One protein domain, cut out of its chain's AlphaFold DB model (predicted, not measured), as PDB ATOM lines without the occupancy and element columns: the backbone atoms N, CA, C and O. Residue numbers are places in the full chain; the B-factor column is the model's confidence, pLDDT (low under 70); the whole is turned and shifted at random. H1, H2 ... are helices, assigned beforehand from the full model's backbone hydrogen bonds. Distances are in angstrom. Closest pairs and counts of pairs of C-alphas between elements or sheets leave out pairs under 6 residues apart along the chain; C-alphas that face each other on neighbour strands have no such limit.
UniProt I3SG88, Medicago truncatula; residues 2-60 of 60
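Overview. This is residues 2 to 60 of the 60 residues of a protein of Medicago truncatula (UniProt I3SG88). This is a loose model with little regular structure: two short helices, H1 and H2, make one end, and a long tail, residues 36 to 60, leads away from H2 and folds back at the other end. Residues 13 to 18 stick out. The printed part has 59 residues with two named helices, H1 then H2, and no named strand; the class is all helix, though the helices hold 20 residues. It is loose, with a radius of gyration of the C-alphas of 14.1 A, and elongated, spanning 42 by 24 by 19 A.

Along the chain. H1, residues 6 to 14, begins at C-alpha 6 (-31.073, -16.540, 34.024). H2, residues 25 to 35, is 15.3 A long and ends at C-alpha 35 (-26.196, -33.655, 32.308).

Arrangement. A short link of 10 residues joins H1 to H2. They are apart, but only just, their closest C-alphas being 8.2 A apart. In H1 and H2 every O i to N i+4 pair is within hydrogen-bond range.

Size, cuts and confidence. The C-alphas farthest apart, of Ile 18 and Ala 53, are 42.1 A apart. The printed part has no cut. Residues 48 to 60 have pLDDT under 70.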
ATOM      1  N   TYR A   2     -17.041 -18.238  33.584       88.81
ATOM      2  CA  TYR A   2     -18.214 -18.627  32.797       88.81
ATOM      3  C   TYR A   2     -19.429 -17.792  33.202       88.81
ATOM      4  O   TYR A   2     -19.491 -17.247  34.304       88.81
ATOM      5  N   VAL A   3     -20.400 -17.700  32.299       92.81
ATOM      6  CA  VAL A   3     -21.693 -17.056  32.537       92.81
ATOM      7  C   VAL A   3     -22.803 -18.023  32.156       92.81
ATOM      8  O   VAL A   3     -22.680 -18.778  31.194       92.81
ATOM      9  N   ILE A   4     -23.896 -18.002  32.912       96.25
ATOM     10  CA  ILE A   4     -25.075 -18.827  32.644       96.25
ATOM     11  C   ILE A   4     -26.296 -17.945  32.423       96.25
ATOM     12  O   ILE A   4     -26.411 -16.849  32.973       96.25
ATOM     13  N   SER A   5     -27.243 -18.432  31.623       97.88
ATOM     14  CA  SER A   5     -28.504 -17.725  31.424       97.88
ATOM     15  C   SER A   5     -29.312 -17.677  32.726       97.88
ATOM     16  O   SER A   5     -29.245 -18.578  33.566       97.88
ATOM     17  N   ARG A   6     -30.153 -16.648  32.878       98.31
ATOM     18  CA  ARG A   6     -31.073 -16.540  34.024       98.31
ATOM     19  C   ARG A   6     -31.977 -17.771  34.159       98.31
ATOM     20  O   ARG A   6     -32.303 -18.166  35.275       98.31
ATOM     21  N   ALA A   7     -32.395 -18.354  33.036       98.19
ATOM     22  CA  ALA A   7     -33.227 -19.553  33.020       98.19
ATOM     23  C   ALA A   7     -32.474 -20.763  33.590       98.19
ATOM     24  O   ALA A   7     -32.996 -21.434  34.479       98.19
ATOM     25  N   LEU A   8     -31.226 -20.977  33.157       97.88
ATOM     26  CA  LEU A   8     -30.377 -22.056  33.662       97.88
ATOM     27  C   LEU A   8     -30.072 -21.883  35.158       97.88
ATOM     28  O   LEU A   8     -30.215 -22.829  35.928       97.88
ATOM     29  N   ALA A   9     -29.757 -20.660  35.596       98.12
ATOM     30  CA  ALA A   9     -29.530 -20.357  37.010       98.12
ATOM     31  C   ALA A   9     -30.760 -20.665  37.884       98.12
ATOM     32  O   ALA A   9     -30.639 -21.266  38.953       98.12
ATOM     33  N   LYS A  10     -31.964 -20.299  37.419       98.44
ATOM     34  CA  LYS A  10     -33.218 -20.638  38.109       98.44
ATOM     35  C   LYS A  10     -33.445 -22.145  38.166       98.44
ATOM     36  O   LYS A  10     -33.805 -22.648  39.227       98.44
ATOM     37  N   PHE A  11     -33.221 -22.855  37.061       97.62
ATOM     38  CA  PHE A  11     -33.375 -24.307  37.014       97.62
ATOM     39  C   PHE A  11     -32.468 -24.996  38.042       97.62
ATOM     40  O   PHE A  11     -32.953 -25.804  38.832       97.62
ATOM     41  N   ILE A  12     -31.185 -24.623  38.085       97.50
ATOM     42  CA  ILE A  12     -30.212 -25.153  39.052       97.50
ATOM     43  C   ILE A  12     -30.647 -24.841  40.489       97.50
ATOM     44  O   ILE A  12     -30.640 -25.722  41.342       97.50
ATOM     45  N   SER A  13     -31.083 -23.607  40.762       97.44
ATOM     46  CA  SER A  13     -31.511 -23.182  42.102       97.44
ATOM     47  C   SER A  13     -32.717 -23.969  42.634       97.44
ATOM     48  O   SER A  13     -32.722 -24.383  43.798       97.44
ATOM     49  N   ILE A  14     -33.717 -24.200  41.773       98.31
ATOM     50  CA  ILE A  14     -34.930 -24.964  42.098       98.31
ATOM     51  C   ILE A  14     -34.590 -26.442  42.328       98.31
ATOM     52  O   ILE A  14     -35.062 -27.039  43.290       98.31
ATOM     53  N   ASN A  15     -33.731 -27.016  41.481       97.69
ATOM     54  CA  ASN A  15     -33.427 -28.449  41.465       97.69
ATOM     55  C   ASN A  15     -32.135 -28.812  42.213       97.69
ATOM     56  O   ASN A  15     -31.596 -29.905  42.045       97.69
ATOM     57  N   ARG A  16     -31.618 -27.921  43.064       95.56
ATOM     58  CA  ARG A  16     -30.313 -28.098  43.723       95.56
ATOM     59  C   ARG A  16     -30.173 -29.400  44.520       95.56
ATOM     60  O   ARG A  16     -29.063 -29.866  44.712       95.56
ATOM     61  N   SER A  17     -31.277 -29.976  44.999       96.62
ATOM     62  CA  SER A  17     -31.269 -31.207  45.800       96.62
ATOM     63  C   SER A  17     -30.997 -32.470  44.983       96.62
ATOM     64  O   SER A  17     -30.541 -33.457  45.552       96.62
ATOM     65  N   ILE A  18     -31.282 -32.455  43.676       95.81
ATOM     66  CA  ILE A  18     -31.044 -33.597  42.777       95.81
ATOM     67  C   ILE A  18     -29.725 -33.469  42.007       95.81
ATOM     68  O   ILE A  18     -29.245 -34.442  41.431       95.81
ATOM     69  N   LEU A  19     -29.132 -32.274  41.992       96.81
ATOM     70  CA  LEU A  19     -27.869 -31.999  41.325       96.81
ATOM     71  C   LEU A  19     -26.694 -32.411  42.218       96.81
ATOM     72  O   LEU A  19     -26.586 -31.998  43.372       96.81
ATOM     73  N   ARG A  20     -25.787 -33.230  41.681       97.25
ATOM     74  CA  ARG A  20     -24.608 -33.703  42.416       97.25
ATOM     75  C   ARG A  20     -23.601 -32.570  42.606       97.25
ATOM     76  O   ARG A  20     -23.100 -32.030  41.629       97.25
ATOM     77  N   THR A  21     -23.247 -32.257  43.846       97.19
ATOM     78  CA  THR A  21     -22.129 -31.359  44.169       97.19
ATOM     79  C   THR A  21     -20.844 -32.156  44.389       97.19
ATOM     80  O   THR A  21     -20.860 -33.212  45.029       97.19
ATOM     81  N   TYR A  22     -19.733 -31.634  43.886       97.12
ATOM     82  CA  TYR A  22     -18.376 -32.145  44.070       97.12
ATOM     83  C   TYR A  22     -17.555 -31.173  44.925       97.12
ATOM     84  O   TYR A  22     -18.012 -30.082  45.253       97.12
ATOM     85  N   ALA A  23     -16.339 -31.579  45.298       98.12
ATOM     86  CA  ALA A  23     -15.443 -30.754  46.113       98.12
ATOM     87  C   ALA A  23     -15.040 -29.437  45.424       98.12
ATOM     88  O   ALA A  23     -14.812 -28.446  46.107       98.12
ATOM     89  N   HIS A  24     -14.983 -29.434  44.089       97.25
ATOM     90  CA  HIS A  24     -14.685 -28.255  43.281       97.25
ATOM     91  C   HIS A  24     -15.958 -27.763  42.574       97.25
ATOM     92  O   HIS A  24     -16.795 -28.558  42.118       97.25
ATOM     93  N   ASP A  25     -16.134 -26.447  42.532       95.44
ATOM     94  CA  ASP A  25     -17.323 -25.778  42.003       95.44
ATOM     95  C   ASP A  25     -17.399 -25.860  40.475       95.44
ATOM     96  O   ASP A  25     -18.478 -26.092  39.930       95.44
ATOM     97  N   ASP A  26     -16.261 -25.762  39.791       94.75
ATOM     98  CA  ASP A  26     -16.118 -25.963  38.349       94.75
ATOM     99  C   ASP A  26     -16.500 -27.388  37.915       94.75
ATOM    100  O   ASP A  26     -17.225 -27.564  36.935       94.75
ATOM    101  N   VAL A  27     -16.112 -28.402  38.691       97.56
ATOM    102  CA  VAL A  27     -16.513 -29.800  38.476       97.56
ATOM    103  C   VAL A  27     -18.017 -29.964  38.690       97.56
ATOM    104  O   VAL A  27     -18.690 -30.624  37.897       97.56
ATOM    105  N   SER A  28     -18.569 -29.337  39.731       97.38
ATOM    106  CA  SER A  28     -20.013 -29.357  39.997       97.38
ATOM    107  C   SER A  28     -20.794 -28.729  38.847       97.38
ATOM    108  O   SER A  28     -21.627 -29.398  38.234       97.38
ATOM    109  N   ALA A  29     -20.464 -27.487  38.491       96.75
ATOM    110  CA  ALA A  29     -21.104 -26.754  37.407       96.75
ATOM    111  C   ALA A  29     -20.962 -27.487  36.065       96.75
ATOM    112  O   ALA A  29     -21.960 -27.692  35.376       96.75
ATOM    113  N   GLY A  30     -19.760 -27.965  35.732       96.56
ATOM    114  CA  GLY A  30     -19.504 -28.735  34.515       96.56
ATOM    115  C   GLY A  30     -20.328 -30.021  34.440       96.56
ATOM    116  O   GLY A  30     -20.938 -30.301  33.409       96.56
ATOM    117  N   SER A  31     -20.433 -30.771  35.545       97.25
ATOM    118  CA  SER A  31     -21.262 -31.984  35.593       97.25
ATOM    119  C   SER A  31     -22.746 -31.685  35.359       97.25
ATOM    120  O   SER A  31     -23.421 -32.430  34.644       97.25
ATOM    121  N   TRP A  32     -23.251 -30.569  35.897       97.75
ATOM    122  CA  TRP A  32     -24.629 -30.135  35.666       97.75
ATOM    123  C   TRP A  32     -24.835 -29.728  34.212       97.75
ATOM    124  O   TRP A  32     -25.823 -30.129  33.611       97.75
ATOM    125  N   PHE A  33     -23.909 -28.964  33.629       97.06
ATOM    126  CA  PHE A  33     -24.022 -28.487  32.249       97.06
ATOM    127  C   PHE A  33     -24.057 -29.635  31.241       97.06
ATOM    128  O   PHE A  33     -24.879 -29.606  30.327       97.06
ATOM    129  N   ILE A  34     -23.227 -30.662  31.447       96.06
ATOM    130  CA  ILE A  34     -23.228 -31.876  30.623       96.06
ATOM    131  C   ILE A  34     -24.546 -32.640  30.796       96.06
ATOM    132  O   ILE A  34     -25.194 -32.976  29.812       96.06
ATOM    133  N   GLY A  35     -24.972 -32.890  32.039       95.50
ATOM    134  CA  GLY A  35     -26.196 -33.655  32.308       95.50
ATOM    135  C   GLY A  35     -27.488 -32.963  31.857       95.50
ATOM    136  O   GLY A  35     -28.477 -33.637  31.585       95.50
ATOM    137  N   LEU A  36     -27.483 -31.631  31.774       96.12
ATOM    138  CA  LEU A  36     -28.612 -30.816  31.316       96.12
ATOM    139  C   LEU A  36     -28.569 -30.493  29.815       96.12
ATOM    140  O   LEU A  36     -29.449 -29.770  29.351       96.12
ATOM    141  N   ASP A  37     -27.564 -30.993  29.086       96.44
ATOM    142  CA  ASP A  37     -27.363 -30.764  27.646       96.44
ATOM    143  C   ASP A  37     -27.490 -29.280  27.250       96.44
ATOM    144  O   ASP A  37     -28.251 -28.874  26.367       96.44
ATOM    145  N   VAL A  38     -26.788 -28.410  27.984       96.75
ATOM    146  CA  VAL A  38     -26.880 -26.966  27.746       96.75
ATOM    147  C   VAL A  38     -26.132 -26.570  26.472       96.75
ATOM    148  O   VAL A  38     -25.093 -27.131  26.120       96.75
ATOM    149  N   LYS A  39     -26.604 -25.518  25.797       97.00
ATOM    150  CA  LYS A  39     -25.861 -24.928  24.679       97.00
ATOM    151  C   LYS A  39     -24.600 -24.230  25.191       97.00
ATOM    152  O   LYS A  39     -24.689 -23.242  25.918       97.00
ATOM    153  N   HIS A  40     -23.447 -24.694  24.724       93.56
ATOM    154  CA  HIS A  40     -22.157 -24.073  24.997       93.56
ATOM    155  C   HIS A  40     -21.854 -23.012  23.936       93.56
ATOM    156  O   HIS A  40     -22.051 -23.234  22.738       93.56
ATOM    157  N   VAL A  41     -21.403 -21.842  24.382       93.19
ATOM    158  CA  VAL A  41     -20.938 -20.755  23.517       93.19
ATOM    159  C   VAL A  41     -19.557 -20.367  24.009       93.19
ATOM    160  O   VAL A  41     -19.414 -19.946  25.155       93.19
ATOM    161  N   ASP A  42     -18.562 -20.543  23.148       89.19
ATOM    162  CA  ASP A  42     -17.203 -20.097  23.415       89.19
ATOM    163  C   ASP A  42     -17.070 -18.619  23.027       89.19
ATOM    164  O   ASP A  42     -17.437 -18.219  21.921       89.19
ATOM    165  N   GLU A  43     -16.605 -17.794  23.961       87.06
ATOM    166  CA  GLU A  43     -16.479 -16.349  23.787       87.06
ATOM    167  C   GLU A  43     -15.112 -15.912  24.310       87.06
ATOM    168  O   GLU A  43     -14.856 -15.879  25.518       87.06
ATOM    169  N   ALA A  44     -14.240 -15.540  23.371       82.62
ATOM    170  CA  ALA A  44     -12.837 -15.230  23.618       82.62
ATOM    171  C   ALA A  44     -12.635 -14.059  24.592       82.62
ATOM    172  O   ALA A  44     -11.583 -13.961  25.220       82.62
ATOM    173  N   LYS A  45     -13.638 -13.191  24.778       78.94
ATOM    174  CA  LYS A  45     -13.605 -12.123  25.796       78.94
ATOM    175  C   LYS A  45     -13.545 -12.657  27.231       78.94
ATOM    176  O   LYS A  45     -13.068 -11.950  28.112       78.94
ATOM    177  N   PHE A  46     -14.020 -13.879  27.479       78.00
ATOM    178  CA  PHE A  46     -13.888 -14.539  28.783       78.00
ATOM    179  C   PHE A  46     -12.570 -15.311  28.934       78.00
ATOM    180  O   PHE A  46     -12.269 -15.792  30.032       78.00
ATOM    181  N   CYS A  47     -11.779 -15.436  27.863       75.94
ATOM    182  CA  CYS A  47     -10.454 -16.036  27.915       75.94
ATOM    183  C   CYS A  47      -9.433 -15.019  28.434       75.94
ATOM    184  O   CYS A  47      -9.312 -13.905  27.928       75.94
ATOM    185  N   CYS A  48      -8.631 -15.432  29.412       68.50
ATOM    186  CA  CYS A  48      -7.503 -14.640  29.878       68.50
ATOM    187  C   CYS A  48      -6.290 -14.894  28.992       68.50
ATOM    188  O   CYS A  48      -5.593 -15.893  29.149       68.50
ATOM    189  N   SER A  49      -6.048 -13.990  28.043       60.66
ATOM    190  CA  SER A  49      -4.806 -13.990  27.272       60.66
ATOM    191  C   SER A  49      -3.724 -13.207  28.020       60.66
ATOM    192  O   SER A  49      -3.985 -12.131  28.552       60.66
ATOM    193  N   SER A  50      -2.496 -13.732  28.040       55.16
ATOM    194  CA  SER A  50      -1.332 -13.100  28.689       55.16
ATOM    195  C   SER A  50      -0.990 -11.703  28.122       55.16
ATOM    196  O   SER A  50      -0.268 -10.935  28.748       55.16
ATOM    197  N   TRP A  51      -1.518 -11.347  26.941       55.22
ATOM    198  CA  TRP A  51      -1.114 -10.158  26.178       55.22
ATOM    199  C   TRP A  51      -2.162  -9.031  26.120       55.22
ATOM    200  O   TRP A  51      -1.869  -7.930  25.654       55.22
ATOM    201  N   SER A  52      -3.392  -9.242  26.593       54.62
ATOM    202  CA  SER A  52      -4.409  -8.182  26.585       54.62
ATOM    203  C   SER A  52      -4.291  -7.321  27.845       54.62
ATOM    204  O   SER A  52      -4.928  -7.604  28.859       54.62
ATOM    205  N   ALA A  53      -3.494  -6.252  27.772       52.66
ATOM    206  CA  ALA A  53      -3.353  -5.205  28.794       52.66
ATOM    207  C   ALA A  53      -4.622  -4.329  28.954       52.66
ATOM    208  O   ALA A  53      -4.554  -3.104  28.998       52.66
ATOM    209  N   GLY A  54      -5.802  -4.949  29.001       55.97
ATOM    210  CA  GLY A  54      -7.087  -4.260  28.955       55.97
ATOM    211  C   GLY A  54      -8.229  -5.134  29.455       55.97
ATOM    212  O   GLY A  54      -8.992  -5.673  28.667       55.97
ATOM    213  N   ALA A  55      -8.307  -5.258  30.779       60.31
ATOM    214  CA  ALA A  55      -9.537  -5.352  31.568       60.31
ATOM    215  C   ALA A  55     -10.656  -6.306  31.094       60.31
ATOM    216  O   ALA A  55     -11.664  -5.828  30.598       60.31
ATOM    217  N   ILE A  56     -10.542  -7.614  31.380       57.09
ATOM    218  CA  ILE A  56     -11.697  -8.495  31.723       57.09
ATOM    219  C   ILE A  56     -11.295  -9.552  32.786       57.09
ATOM    220  O   ILE A  56     -12.132 -10.034  33.538       57.09
ATOM    221  N   CYS A  57     -10.000  -9.855  32.938       53.03
ATOM    222  CA  CYS A  57      -9.500 -10.888  33.863       53.03
ATOM    223  C   CYS A  57      -9.152 -10.426  35.285       53.03
ATOM    224  O   CYS A  57      -8.529 -11.177  36.033       53.03
ATOM    225  N   ALA A  58      -9.550  -9.215  35.680       54.72
ATOM    226  CA  ALA A  58      -9.532  -8.832  37.085       54.72
ATOM    227  C   ALA A  58     -10.742  -9.496  37.750       54.72
ATOM    228  O   ALA A  58     -11.842  -8.945  37.737       54.72
ATOM    229  N   GLY A  59     -10.551 -10.729  38.226       51.25
ATOM    230  CA  GLY A  59     -11.534 -11.403  39.065       51.25
ATOM    231  C   GLY A  59     -11.918 -10.483  40.220       51.25
ATOM    232  O   GLY A  59     -11.042  -9.981  40.924       51.25
ATOM    233  N   VAL A  60     -13.217 -10.216  40.346       41.06
ATOM    234  CA  VAL A  60     -13.798  -9.755  41.610       41.06
ATOM    235  C   VAL A  60     -13.705 -10.856  42.656       41.06
ATOM    236  O   VAL A  60     -13.792 -12.042  42.257       41.06
TER     237      VAL A  60